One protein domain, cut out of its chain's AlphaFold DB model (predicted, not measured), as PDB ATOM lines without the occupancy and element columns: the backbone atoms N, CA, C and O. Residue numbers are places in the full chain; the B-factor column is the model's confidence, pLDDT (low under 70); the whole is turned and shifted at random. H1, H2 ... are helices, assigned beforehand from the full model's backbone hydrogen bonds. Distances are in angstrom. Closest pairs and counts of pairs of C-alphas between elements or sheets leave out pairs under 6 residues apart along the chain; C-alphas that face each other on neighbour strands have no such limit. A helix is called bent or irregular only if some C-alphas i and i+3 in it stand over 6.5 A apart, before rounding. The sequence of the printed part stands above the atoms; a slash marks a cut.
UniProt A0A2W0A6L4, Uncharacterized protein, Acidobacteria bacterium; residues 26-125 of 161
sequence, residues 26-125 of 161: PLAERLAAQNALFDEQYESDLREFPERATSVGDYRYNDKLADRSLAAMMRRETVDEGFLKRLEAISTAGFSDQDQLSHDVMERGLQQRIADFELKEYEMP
ATOM      1  N   PRO A  26     148.246 140.877  61.342       84.44
ATOM      2  CA  PRO A  26     148.077 139.433  61.257       84.44
ATOM      3  C   PRO A  26     147.110 138.926  62.335       84.44
ATOM      4  O   PRO A  26     147.094 139.435  63.454       84.44
ATOM      5  N   LEU A  27     146.314 137.901  62.017       85.25
ATOM      6  CA  LEU A  27     145.353 137.298  62.955       85.25
ATOM      7  C   LEU A  27     145.994 136.983  64.318       85.25
ATOM      8  O   LEU A  27     145.426 137.305  65.357       85.25
ATOM      9  N   ALA A  28     147.207 136.426  64.301       87.38
ATOM     10  CA  ALA A  28     147.963 136.095  65.505       87.38
ATOM     11  C   ALA A  28     148.277 137.320  66.382       87.38
ATOM     12  O   ALA A  28     148.245 137.220  67.603       87.38
ATOM     13  N   GLU A  29     148.548 138.478  65.780       88.88
ATOM     14  CA  GLU A  29     148.851 139.705  66.519       88.88
ATOM     15  C   GLU A  29     147.590 140.297  67.161       88.88
ATOM     16  O   GLU A  29     147.631 140.740  68.305       88.88
ATOM     17  N   ARG A  30     146.440 140.216  66.477       90.31
ATOM     18  CA  ARG A  30     145.140 140.608  67.052       90.31
ATOM     19  C   ARG A  30     144.727 139.711  68.219       90.31
ATOM     20  O   ARG A  30     144.260 140.223  69.231       90.31
ATOM     21  N   LEU A  31     144.938 138.399  68.099       91.31
ATOM     22  CA  LEU A  31     144.695 137.446  69.188       91.31
ATOM     23  C   LEU A  31     145.631 137.701  70.376       91.31
ATOM     24  O   LEU A  31     145.189 137.717  71.521       91.31
ATOM     25  N   ALA A  32     146.914 137.965  70.118       92.56
ATOM     26  CA  ALA A  32     147.859 138.329  71.169       92.56
ATOM     27  C   ALA A  32     147.453 139.634  71.876       92.56
ATOM     28  O   ALA A  32     147.505 139.703  73.102       92.56
ATOM     29  N   ALA A  33     146.998 140.641  71.124       92.81
ATOM     30  CA  ALA A  33     146.501 141.895  71.682       92.81
ATOM     31  C   ALA A  33     145.236 141.698  72.534       92.81
ATOM     32  O   ALA A  33     145.126 142.302  73.599       92.81
ATOM     33  N   GLN A  34     144.311 140.833  72.106       93.25
ATOM     34  CA  GLN A  34     143.121 140.483  72.884       93.25
ATOM     35  C   GLN A  34     143.495 139.797  74.201       93.25
ATOM     36  O   GLN A  34     143.044 140.222  75.260       93.25
ATOM     37  N   ASN A  35     144.348 138.772  74.149       94.31
ATOM     38  CA  ASN A  35     144.765 138.046  75.348       94.31
ATOM     39  C   ASN A  35     145.510 138.957  76.330       94.31
ATOM     40  O   ASN A  35     145.221 138.942  77.522       94.31
ATOM     41  N   ALA A  36     146.389 139.829  75.827       95.62
ATOM     42  CA  ALA A  36     147.059 140.823  76.660       95.62
ATOM     43  C   ALA A  36     146.067 141.795  77.326       95.62
ATOM     44  O   ALA A  36     146.263 142.179  78.477       95.62
ATOM     45  N   LEU A  37     144.989 142.179  76.627       95.69
ATOM     46  CA  LEU A  37     143.933 143.022  77.189       95.69
ATOM     47  C   LEU A  37     143.156 142.299  78.298       95.69
ATOM     48  O   LEU A  37     142.833 142.916  79.313       95.69
ATOM     49  N   PHE A  38     142.876 141.006  78.121       95.88
ATOM     50  CA  PHE A  38     142.221 140.180  79.137       95.88
ATOM     51  C   PHE A  38     143.080 140.050  80.396       95.88
ATOM     52  O   PHE A  38     142.577 140.263  81.499       95.88
ATOM     53  N   ASP A  39     144.378 139.792  80.239       96.19
ATOM     54  CA  ASP A  39     145.318 139.716  81.359       96.19
ATOM     55  C   ASP A  39     145.422 141.060  82.100       96.19
ATOM     56  O   ASP A  39     145.382 141.114  83.332       96.19
ATOM     57  N   GLU A  40     145.504 142.169  81.360       96.12
ATOM     58  CA  GLU A  40     145.562 143.514  81.937       96.12
ATOM     59  C   GLU A  40     144.297 143.848  82.737       96.12
ATOM     60  O   GLU A  40     144.387 144.361  83.859       96.12
ATOM     61  N   GLN A  41     143.120 143.545  82.184       95.12
ATOM     62  CA  GLN A  41     141.851 143.782  82.862       95.12
ATOM     63  C   GLN A  41     141.722 142.905  84.111       95.12
ATOM     64  O   GLN A  41     141.326 143.401  85.169       95.12
ATOM     65  N   TYR A  42     142.130 141.639  84.027       93.50
ATOM     66  CA  TYR A  42     142.122 140.726  85.160       93.50
ATOM     67  C   TYR A  42     143.009 141.229  86.307       93.50
ATOM     68  O   TYR A  42     142.554 141.310  87.453       93.50
ATOM     69  N   GLU A  43     144.244 141.646  86.014       93.06
ATOM     70  CA  GLU A  43     145.156 142.218  87.013       93.06
ATOM     71  C   GLU A  43     144.673 143.579  87.540       93.06
ATOM     72  O   GLU A  43     144.934 143.934  88.695       93.06
ATOM     73  N   SER A  44     143.971 144.371  86.724       93.31
ATOM     74  CA  SER A  44     143.311 145.602  87.177       93.31
ATOM     75  C   SER A  44     142.221 145.298  88.205       93.31
ATOM     76  O   SER A  44     142.222 145.868  89.297       93.31
ATOM     77  N   ASP A  45     141.349 144.335  87.918       91.50
ATOM     78  CA  ASP A  45     140.300 143.917  88.844       91.50
ATOM     79  C   ASP A  45     140.858 143.323  90.144       91.50
ATOM     80  O   ASP A  45     140.299 143.558  91.215       91.50
ATOM     81  N   LEU A  46     141.935 142.530  90.085       90.62
ATOM     82  CA  LEU A  46     142.541 141.950  91.290       90.62
ATOM     83  C   LEU A  46     143.118 143.020  92.221       90.62
ATOM     84  O   LEU A  46     142.997 142.896  93.440       90.62
ATOM     85  N   ARG A  47     143.708 144.079  91.653       90.50
ATOM     86  CA  ARG A  47     144.182 145.239  92.420       90.50
ATOM     87  C   ARG A  47     143.034 145.997  93.070       90.50
ATOM     88  O   ARG A  47     143.152 146.430  94.214       90.50
ATOM     89  N   GLU A  48     141.934 146.149  92.344       90.38
ATOM     90  CA  GLU A  48     140.784 146.926  92.793       90.38
ATOM     91  C   GLU A  48     139.899 146.163  93.795       90.38
ATOM     92  O   GLU A  48     139.276 146.757  94.680       90.38
ATOM     93  N   PHE A  49     139.887 144.831  93.703       89.12
ATOM     94  CA  PHE A  49     139.156 143.934  94.592       89.12
ATOM     95  C   PHE A  49     140.088 142.924  95.289       89.12
ATOM     96  O   PHE A  49     140.062 141.733  94.959       89.12
ATOM     97  N   PRO A  50     140.834 143.353  96.326       87.69
ATOM     98  CA  PRO A  50     141.724 142.487  97.110       87.69
ATOM     99  C   PRO A  50     141.066 141.216  97.674       87.69
ATOM    100  O   PRO A  50     141.664 140.138  97.695       87.69
ATOM    101  N   GLU A  51     139.793 141.305  98.073       82.50
ATOM    102  CA  GLU A  51     138.998 140.148  98.517       82.50
ATOM    103  C   GLU A  51     138.889 139.067  97.428       82.50
ATOM    104  O   GLU A  51     138.885 137.871  97.726       82.50
ATOM    105  N   ARG A  52     138.796 139.482  96.155       83.31
ATOM    106  CA  ARG A  52     138.737 138.568  95.011       83.31
ATOM    107  C   ARG A  52     140.094 137.909  94.789       83.31
ATOM    108  O   ARG A  52     140.123 136.698  94.595       83.31
ATOM    109  N   ALA A  53     141.190 138.664  94.899       85.44
ATOM    110  CA  ALA A  53     142.550 138.118  94.859       85.44
ATOM    111  C   ALA A  53     142.739 137.023  95.919       85.44
ATOM    112  O   ALA A  53     143.115 135.895  95.602       85.44
ATOM    113  N   THR A  54     142.309 137.295  97.151       82.31
ATOM    114  CA  THR A  54     142.355 136.309  98.239       82.31
ATOM    115  C   THR A  54     141.533 135.057  97.912       82.31
ATOM    116  O   THR A  54     141.968 133.935  98.178       82.31
ATOM    117  N   SER A  55     140.352 135.225  97.305       79.06
ATOM    118  CA  SER A  55     139.472 134.104  96.940       79.06
ATOM    119  C   SER A  55     140.089 133.154  95.910       79.06
ATOM    120  O   SER A  55     139.868 131.947  95.998       79.06
ATOM    121  N   VAL A  56     140.898 133.679  94.981       83.38
ATOM    122  CA  VAL A  56     141.608 132.883  93.966       83.38
ATOM    123  C   VAL A  56     142.954 132.343  94.471       83.38
ATOM    124  O   VAL A  56     143.626 131.606  93.758       83.38
ATOM    125  N   GLY A  57     143.334 132.659  95.715       82.75
ATOM    126  CA  GLY A  57     144.583 132.220  96.342       82.75
ATOM    127  C   GLY A  57     145.772 133.161  96.129       82.75
ATOM    128  O   GLY A  57     146.896 132.801  96.481       82.75
ATOM    129  N   ASP A  58     145.541 134.358  95.586       83.81
ATOM    130  CA  ASP A  58     146.541 135.412  95.476       83.81
ATOM    131  C   ASP A  58     146.533 136.295  96.730       83.81
ATOM    132  O   ASP A  58     145.594 137.043  97.005       83.81
ATOM    133  N   TYR A  59     147.618 136.213  97.495       82.12
ATOM    134  CA  TYR A  59     147.751 136.884  98.783       82.12
ATOM    135  C   TYR A  59     148.478 138.238  98.714       82.12
ATOM    136  O   TYR A  59     148.777 138.808  99.766       82.12
ATOM    137  N   ARG A  60     148.774 138.763  97.510       84.19
ATOM    138  CA  ARG A  60     149.500 140.039  97.317       84.19
ATOM    139  C   ARG A  60     148.829 141.241  97.998       84.19
ATOM    140  O   ARG A  60     149.530 142.178  98.362       84.19
ATOM    141  N   TYR A  61     147.507 141.202  98.184       82.25
ATOM    142  CA  TYR A  61     146.701 142.324  98.689       82.25
ATOM    143  C   TYR A  61     145.919 141.997  99.974       82.25
ATOM    144  O   TYR A  61     144.940 142.670 100.286       82.25
ATOM    145  N   ASN A  62     146.332 140.976 100.738       81.06
ATOM    146  CA  ASN A  62     145.636 140.540 101.965       81.06
ATOM    147  C   ASN A  62     145.514 141.629 103.052       81.06
ATOM    148  O   ASN A  62     144.746 141.467 103.997       81.06
ATOM    149  N   ASP A  63     146.306 142.697 102.966       82.69
ATOM    150  CA  ASP A  63     146.298 143.841 103.879       82.69
ATOM    151  C   ASP A  63     145.252 144.909 103.510       82.69
ATOM    152  O   ASP A  63     145.118 145.904 104.224       82.69
ATOM    153  N   LYS A  64     144.527 144.738 102.398       84.94
ATOM    154  CA  LYS A  64     143.630 145.753 101.831       84.94
ATOM    155  C   LYS A  64     142.208 145.225 101.689       84.94
ATOM    156  O   LYS A  64     141.986 144.049 101.431       84.94
ATOM    157  N   LEU A  65     141.249 146.140 101.801       84.56
ATOM    158  CA  LEU A  65     139.857 145.939 101.397       84.56
ATOM    159  C   LEU A  65     139.562 146.853 100.208       84.56
ATOM    160  O   LEU A  65     140.202 147.896 100.052       84.56
ATOM    161  N   ALA A  66     138.592 146.479  99.376       87.06
ATOM    162  CA  ALA A  66     138.219 147.302  98.230       87.06
ATOM    163  C   ALA A  66     137.616 148.643  98.688       87.06
ATOM    164  O   ALA A  66     136.695 148.662  99.508       87.06
ATOM    165  N   ASP A  67     138.072 149.755  98.104       88.94
ATOM    166  CA  ASP A  67     137.482 151.077  98.340       88.94
ATOM    167  C   ASP A  67     136.053 151.118  97.768       88.94
ATOM    168  O   ASP A  67     135.792 150.663  96.651       88.94
ATOM    169  N   ARG A  68     135.089 151.606  98.548       85.00
ATOM    170  CA  ARG A  68     133.673 151.703  98.152       85.00
ATOM    171  C   ARG A  68     133.129 153.125  98.199       85.00
ATOM    172  O   ARG A  68     131.920 153.324  98.215       85.00
ATOM    173  N   SER A  69     134.024 154.107  98.198       89.19
ATOM    174  CA  SER A  69     133.677 155.504  97.976       89.19
ATOM    175  C   SER A  69     133.155 155.733  96.554       89.19
ATOM    176  O   SER A  69     133.574 155.064  95.609       89.19
ATOM    177  N   LEU A  70     132.289 156.736  96.381       89.06
ATOM    178  CA  LEU A  70     131.794 157.148  95.062       89.06
ATOM    179  C   LEU A  70     132.947 157.469  94.097       89.06
ATOM    180  O   LEU A  70     132.913 157.084  92.934       89.06
ATOM    181  N   ALA A  71     134.014 158.095  94.604       92.00
ATOM    182  CA  ALA A  71     135.206 158.396  93.820       92.00
ATOM    183  C   ALA A  71     135.885 157.129  93.272       92.00
ATOM    184  O   ALA A  71     136.335 157.130  92.130       92.00
ATOM    185  N   ALA A  72     135.963 156.048  94.054       91.31
ATOM    186  CA  ALA A  72     136.487 154.774  93.562       91.31
ATOM    187  C   ALA A  72     135.582 154.152  92.500       91.31
ATOM    188  O   ALA A  72     136.079 153.618  91.515       91.31
ATOM    189  N   MET A  73     134.266 154.260  92.668       90.44
ATOM    190  CA  MET A  73     133.301 153.717  91.711       90.44
ATOM    191  C   MET A  73     133.370 154.445  90.365       90.44
ATOM    192  O   MET A  73     133.469 153.782  89.341       90.44
ATOM    193  N   MET A  74     133.450 155.779  90.373       92.50
ATOM    194  CA  MET A  74     133.666 156.573  89.156       92.50
ATOM    195  C   MET A  74     134.984 156.215  88.459       92.50
ATOM    196  O   MET A  74     135.017 156.037  87.248       92.50
ATOM    197  N   ARG A  75     136.083 156.053  89.214       94.19
ATOM    198  CA  ARG A  75     137.367 155.631  88.624       94.19
ATOM    199  C   ARG A  75     137.263 154.268  87.939       94.19
ATOM    200  O   ARG A  75     137.857 154.090  86.883       94.19
ATOM    201  N   ARG A  76     136.544 153.315  88.544       92.50
ATOM    202  CA  ARG A  76     136.339 151.975  87.973       92.50
ATOM    203  C   ARG A  76     135.552 152.033  86.678       92.50
ATOM    204  O   ARG A  76     135.978 151.418  85.714       92.50
ATOM    205  N   GLU A  77     134.465 152.794  86.652       94.31
ATOM    206  CA  GLU A  77     133.657 152.949  85.444       94.31
ATOM    207  C   GLU A  77     134.481 153.557  84.298       94.31
ATOM    208  O   GLU A  77     134.520 152.989  83.211       94.31
ATOM    209  N   THR A  78     135.278 154.595  84.562       95.44
ATOM    210  CA  THR A  78     136.163 155.181  83.539       95.44
ATOM    211  C   THR A  78     137.194 154.173  83.014       95.44
ATOM    212  O   THR A  78     137.540 154.175  81.829       95.44
ATOM    213  N   VAL A  79     137.703 153.300  83.887       95.44
ATOM    214  CA  VAL A  79     138.608 152.209  83.499       95.44
ATOM    215  C   VAL A  79     137.876 151.174  82.637       95.44
ATOM    216  O   VAL A  79     138.417 150.759  81.611       95.44
ATOM    217  N   ASP A  80     136.649 150.804  82.998       95.25
ATOM    218  CA  ASP A  80     135.823 149.843  82.258       95.25
ATOM    219  C   ASP A  80     135.465 150.350  80.861       95.25
ATOM    220  O   ASP A  80     135.619 149.616  79.885       95.25
ATOM    221  N   GLU A  81     135.080 151.623  80.736       96.31
ATOM    222  CA  GLU A  81     134.874 152.261  79.436       96.31
ATOM    223  C   GLU A  81     136.146 152.242  78.581       96.31
ATOM    224  O   GLU A  81     136.093 152.042  77.365       96.31
ATOM    225  N   GLY A  82     137.302 152.482  79.206       96.50
ATOM    226  CA  GLY A  82     138.598 152.430  78.538       96.50
ATOM    227  C   GLY A  82     138.901 151.036  77.992       96.50
ATOM    228  O   GLY A  82     139.369 150.908  76.858       96.50
ATOM    229  N   PHE A  83     138.602 149.991  78.766       96.38
ATOM    230  CA  PHE A  83     138.735 148.607  78.319       96.38
ATOM    231  C   PHE A  83     137.751 148.264  77.200       96.38
ATOM    232  O   PHE A  83     138.175 147.658  76.217       96.38
ATOM    233  N   LEU A  84     136.493 148.702  77.293       96.38
ATOM    234  CA  LEU A  84     135.483 148.450  76.263       96.38
ATOM    235  C   LEU A  84     135.895 149.075  74.924       96.38
ATOM    236  O   LEU A  84     135.972 148.377  73.918       96.38
ATOM    237  N   LYS A  85     136.303 150.350  74.930       96.38
ATOM    238  CA  LYS A  85     136.791 151.054  73.729       96.38
ATOM    239  C   LYS A  85     137.999 150.357  73.092       96.38
ATOM    240  O   LYS A  85     138.125 150.315  71.870       96.38
ATOM    241  N   ARG A  86     138.916 149.823  73.909       95.06
ATOM    242  CA  ARG A  86     140.087 149.068  73.426       95.06
ATOM    243  C   ARG A  86     139.697 147.706  72.860       95.06
ATOM    244  O   ARG A  86     140.310 147.283  71.884       95.06
ATOM    245  N   LEU A  87     138.710 147.041  73.457       94.38
ATOM    246  CA  LEU A  87     138.206 145.749  73.002       94.38
ATOM    247  C   LEU A  87     137.484 145.889  71.655       94.38
ATOM    248  O   LEU A  87     137.833 145.181  70.716       94.38
ATOM    249  N   GLU A  88     136.587 146.870  71.521       93.12
ATOM    250  CA  GLU A  88     135.844 147.173  70.284       93.12
ATOM    251  C   GLU A  88     136.760 147.571  69.112       93.12
ATOM    252  O   GLU A  88     136.427 147.371  67.942       93.12
ATOM    253  N   ALA A  89     137.943 148.121  69.403       92.88
ATOM    254  CA  ALA A  89     138.940 148.443  68.385       92.88
ATOM    255  C   ALA A  89     139.600 147.193  67.764       92.88
ATOM    256  O   ALA A  89     140.182 147.279  66.676       92.88
ATOM    257  N   ILE A  90     139.529 146.032  68.427       89.94
ATOM    258  CA  ILE A  90     140.081 144.770  67.928       89.94
ATOM    259  C   ILE A  90     139.038 144.100  67.031       89.94
ATOM    260  O   ILE A  90     138.030 143.580  67.495       89.94
ATOM    261  N   SER A  91     139.304 144.048  65.724       87.75
ATOM    262  CA  SER A  91     138.437 143.307  64.802       87.75
ATOM    263  C   SER A  91     138.459 141.805  65.107       87.75
ATOM    264  O   SER A  91     139.534 141.202  65.136       87.75
ATOM    265  N   THR A  92     137.281 141.192  65.219       88.00
ATOM    266  CA  THR A  92     137.069 139.742  65.398       88.00
ATOM    267  C   THR A  92     137.090 138.951  64.082       88.00
ATOM    268  O   THR A  92     136.913 137.735  64.067       88.00
ATOM    269  N   ALA A  93     137.336 139.608  62.940       87.06
ATOM    270  CA  ALA A  93     137.314 138.951  61.636       87.06
ATOM    271  C   ALA A  93     138.378 137.841  61.538       87.06
ATOM    272  O   ALA A  93     139.581 138.112  61.622       87.06
ATOM    273  N   GLY A  94     137.937 136.600  61.318       84.38
ATOM    274  CA  GLY A  94     138.808 135.428  61.193       84.38
ATOM    275  C   GLY A  94     139.235 134.792  62.519       84.38
ATOM    276  O   GLY A  94     140.166 133.991  62.512       84.38
ATOM    277  N   PHE A  95     138.600 135.154  63.638       90.88
ATOM    278  CA  PHE A  95     138.782 134.474  64.922       90.88
ATOM    279  C   PHE A  95     138.168 133.071  64.884       90.88
ATOM    280  O   PHE A  95     137.277 132.796  64.078       90.88
ATOM    281  N   SER A  96     138.661 132.176  65.744       92.81
ATOM    282  CA  SER A  96     137.967 130.913  65.990       92.81
ATOM    283  C   SER A  96     136.676 131.170  66.773       92.81
ATOM    284  O   SER A  96     136.571 132.177  67.478       92.81
ATOM    285  N   ASP A  97     135.719 130.244  66.714       93.12
ATOM    286  CA  ASP A  97     134.459 130.358  67.462       93.12
ATOM    287  C   ASP A  97     134.696 130.563  68.973       93.12
ATOM    288  O   ASP A  97     133.956 131.290  69.635       93.12
ATOM    289  N   GLN A  98     135.761 129.968  69.524       93.31
ATOM    290  CA  GLN A  98     136.126 130.098  70.937       93.31
ATOM    291  C   GLN A  98     136.680 131.490  71.278       93.31
ATOM    292  O   GLN A  98     136.349 132.045  72.331       93.31
ATOM    293  N   ASP A  99     137.518 132.060  70.410       93.12
ATOM    294  CA  ASP A  99     138.100 133.393  70.617       93.12
ATOM    295  C   ASP A  99     137.037 134.482  70.440       93.12
ATOM    296  O   ASP A  99     137.011 135.468  71.179       93.12
ATOM    297  N   GLN A 100     136.115 134.277  69.494       93.50
ATOM    298  CA  GLN A 100     134.958 135.143  69.312       93.50
ATOM    299  C   GLN A 100     134.029 135.081  70.528       93.50
ATOM    300  O   GLN A 100     133.682 136.119  71.077       93.50
ATOM    301  N   LEU A 101     133.706 133.885  71.028       95.25
ATOM    302  CA  LEU A 101     132.903 133.753  72.246       95.25
ATOM    303  C   LEU A 101     133.563 134.448  73.445       95.25
ATOM    304  O   LEU A 101     132.890 135.107  74.233       95.25
ATOM    305  N   SER A 102     134.881 134.309  73.584       95.00
ATOM    306  CA  SER A 102     135.631 134.961  74.663       95.00
ATOM    307  C   SER A 102     135.591 136.489  74.534       95.00
ATOM    308  O   SER A 102     135.460 137.181  75.543       95.00
ATOM    309  N   HIS A 103     135.636 137.011  73.302       94.94
ATOM    310  CA  HIS A 103     135.417 138.429  73.006       94.94
ATOM    311  C   HIS A 103     134.034 138.891  73.475       94.94
ATOM    312  O   HIS A 103     133.939 139.809  74.287       94.94
ATOM    313  N   ASP A 104     132.983 138.203  73.025       95.44
ATOM    314  CA  ASP A 104     131.588 138.579  73.264       95.44
ATOM    315  C   ASP A 104     131.234 138.532  74.760       95.44
ATOM    316  O   ASP A 104     130.511 139.388  75.277       95.44
ATOM    317  N   VAL A 105     131.753 137.538  75.489       96.06
ATOM    318  CA  VAL A 105     131.554 137.421  76.942       96.06
ATOM    319  C   VAL A 105     132.185 138.600  77.674       96.06
ATOM    320  O   VAL A 105     131.565 139.159  78.583       96.06
ATOM    321  N   MET A 106     133.401 138.985  77.284       94.75
ATOM    322  CA  MET A 106     134.098 140.105  77.904       94.75
ATOM    323  C   MET A 106     133.412 141.438  77.588       94.75
ATOM    324  O   MET A 106     133.173 142.236  78.497       94.75
ATOM    325  N   GLU A 107     133.041 141.654  76.326       96.25
ATOM    326  CA  GLU A 107     132.312 142.842  75.877       96.25
ATOM    327  C   GLU A 107     131.005 143.005  76.658       96.25
ATOM    328  O   GLU A 107     130.771 144.040  77.286       96.25
ATOM    329  N   ARG A 108     130.197 141.940  76.721       96.88
ATOM    330  CA  ARG A 108     128.940 141.937  77.471       96.88
ATOM    331  C   ARG A 108     129.154 142.190  78.962       96.88
ATOM    332  O   ARG A 108     128.355 142.886  79.584       96.88
ATOM    333  N   GLY A 109     130.210 141.624  79.545       95.94
ATOM    334  CA  GLY A 109     130.559 141.839  80.948       95.94
ATOM    335  C   GLY A 109     130.882 143.304  81.253       95.94
ATOM    336  O   GLY A 109     130.409 143.839  82.255       95.94
ATOM    337  N   LEU A 110     131.643 143.969  80.379       96.06
ATOM    338  CA  LEU A 110     131.964 145.394  80.510       96.06
ATOM    339  C   LEU A 110     130.728 146.279  80.305       96.06
ATOM    340  O   LEU A 110     130.473 147.158  81.125       96.06
ATOM    341  N   GLN A 111     129.928 146.009  79.270       96.56
ATOM    342  CA  GLN A 111     128.683 146.739  79.002       96.56
ATOM    343  C   GLN A 111     127.708 146.651  80.179       96.56
ATOM    344  O   GLN A 111     127.130 147.662  80.574       96.56
ATOM    345  N   GLN A 112     127.563 145.465  80.782       95.38
ATOM    346  CA  GLN A 112     126.713 145.292  81.958       95.38
ATOM    347  C   GLN A 112     127.204 146.145  83.132       95.38
ATOM    348  O   GLN A 112     126.408 146.848  83.739       95.38
ATOM    349  N   ARG A 113     128.511 146.150  83.423       93.19
ATOM    350  CA  ARG A 113     129.071 146.939  84.535       93.19
ATOM    351  C   ARG A 113     128.874 148.444  84.355       93.19
ATOM    352  O   ARG A 113     128.629 149.141  85.338       93.19
ATOM    353  N   ILE A 114     128.974 148.929  83.119       94.81
ATOM    354  CA  ILE A 114     128.697 150.329  82.779       94.81
ATOM    355  C   ILE A 114     127.204 150.622  82.980       94.81
ATOM    356  O   ILE A 114     126.858 151.575  83.675       94.81
ATOM    357  N   ALA A 115     126.320 149.758  82.476       95.12
ATOM    358  CA  ALA A 115     124.877 149.903  82.662       95.12
ATOM    359  C   ALA A 115     124.467 149.889  84.149       95.12
ATOM    360  O   ALA A 115     123.650 150.706  84.570       95.12
ATOM    361  N   ASP A 116     125.063 149.021  84.971       90.81
ATOM    362  CA  ASP A 116     124.810 148.958  86.420       90.81
ATOM    363  C   ASP A 116     125.207 150.274  87.119       90.81
ATOM    364  O   ASP A 116     124.546 150.735  88.061       90.81
ATOM    365  N   PHE A 117     126.283 150.917  86.650       91.00
ATOM    366  CA  PHE A 117     126.702 152.225  87.147       91.00
ATOM    367  C   PHE A 117     125.732 153.338  86.724       91.00
ATOM    368  O   PHE A 117     125.349 154.157  87.565       91.00
ATOM    369  N   GLU A 118     125.271 153.341  85.469       91.50
ATOM    370  CA  GLU A 118     124.262 154.287  84.966       91.50
ATOM    371  C   GLU A 118     122.921 154.161  85.704       91.50
ATOM    372  O   GLU A 118     122.281 155.166  86.026       91.50
ATOM    373  N   LEU A 119     122.524 152.930  86.043       92.00
ATOM    374  CA  LEU A 119     121.343 152.624  86.857       92.00
ATOM    375  C   LEU A 119     121.511 152.983  88.339       92.00
ATOM    376  O   LEU A 119     120.571 152.837  89.121       92.00
ATOM    377  N   LYS A 120     122.688 153.486  88.726       89.94
ATOM    378  CA  LYS A 120     123.027 153.909  90.086       89.94
ATOM    379  C   LYS A 120     122.820 152.823  91.132       89.94
ATOM    380  O   LYS A 120     122.444 153.112  92.268       89.94
ATOM    381  N   GLU A 121     123.136 151.571  90.805       84.56
ATOM    382  CA  GLU A 121     123.040 150.476  91.781       84.56
ATOM    383  C   GLU A 121     123.884 150.730  93.043       84.56
ATOM    384  O   GLU A 121     123.588 150.222  94.126       84.56
ATOM    385  N   TYR A 122     124.903 151.586  92.941       82.88
ATOM    386  CA  TYR A 122     125.706 152.047  94.070       82.88
ATOM    387  C   TYR A 122     124.925 152.821  95.144       82.88
ATOM    388  O   TYR A 122     125.365 152.851  96.295       82.88
ATOM    389  N   GLU A 123     123.776 153.418  94.810       87.12
ATOM    390  CA  GLU A 123     122.868 154.052  95.779       87.12
ATOM    391  C   GLU A 123     122.089 153.009  96.604       87.12
ATOM    392  O   GLU A 123     121.516 153.337  97.644       87.12
ATOM    393  N   MET A 124     122.140 151.732  96.206       84.81
ATOM    394  CA  MET A 124     121.556 150.590  96.912       84.81
ATOM    395  C   MET A 124     122.645 149.614  97.408       84.81
ATOM    396  O   MET A 124     122.687 148.451  97.003       84.81
ATOM    397  N   PRO A 125     123.537 150.029  98.332       75.25
ATOM    398  CA  PRO A 125     124.716 149.246  98.725       75.25
ATOM    399  C   PRO A 125     124.404 147.980  99.541       75.25
ATOM    400  O   PRO A 125     125.313 147.201  99.850       75.25
TER     401      PRO A 125
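Overview. This is residues 26 to 125 of the 161 residues of an uncharacterized protein of Acidobacteria bacterium (UniProt A0A2W0A6L4). Three long helices, H1, H3 and H4, make a loosely packed up-and-down bundle, their centres at the corners of a triangle; H3 runs back beside H1 almost in line with it, and H4 folds back on H3 at a slant. At the end of H1 the short helix H2 makes a corner, and the long link of residues 57 to 69 leads from there to the start of H3. The printed part has 100 residues with four named helices, H1, H2, H3 and H4 in chain order, and no named strand; the class is all helix. The whole is only just compact, close to loose, with a radius of gyration of the C-alphas of 15.2 A, and its outline is flat, 42 by 33 by 18 A.

Along the chain. Find C-alpha 27 at (145.353, 137.298, 62.955); from there H1, residues 27 to 48, runs 31.7 A to C-alpha 48 at (140.784, 146.926, 92.793). H4, residues 97 to 118, also has 22 residues; it measures 31.4 A and ends with C-alpha 118 at (124.262, 154.287, 84.966). Between them along the chain look for H2, residues 50 to 56, and H3, residues 70 to 88, which is 27.0 A long. No helix is bent or irregular.

Arrangement. Begin with the bundle of H1, H3 and H4, up and down, each helix running against the one before it. H1 touches H3 with residues 34 to 41 alone, and H3 touches H1 with residues 83 to 87 alone; the closest C-alphas are those of Gln 34 and Leu 87, 7.2 A apart. Their lines stand at a shallow tilt of 8 degrees, opposite ways. H3 and H4 form a helical hairpin and touch with 15 pairs of C-alphas within 8 A, the closest being Asp 80 and Leu 110 at 6.1 A, at a shallow tilt of 31 degrees, opposite ways. H1 and H4 are close but not clearly touching: their closest C-alphas, of Leu 31 and Asp 99, are 7.9 A apart. They run the same way at a tilt of 38 degrees, only just steep. Now look at Leu 46 and Ala 53, whose C-alphas, 5.2 A apart, are the closest of H1 and H2; these helices only just touch, with 3 pairs within 8 A, and only at the corner. H2 is apart from H3 and from H4. In H1, H2, H3 and H4 every backbone O i to N i+4 pair is within hydrogen-bond range.

Size, cuts and confidence. The two C-alphas farthest apart are those of Pro 26 and Met 124, at 45.8 A. The printed part has no cut. The link from H1 to H2 is tight, that from H3 to H4 is short, and that from H2 to H3, 13 residues, is long. The mean pLDDT of the printed part is 90.6, and no printed residue is under 70.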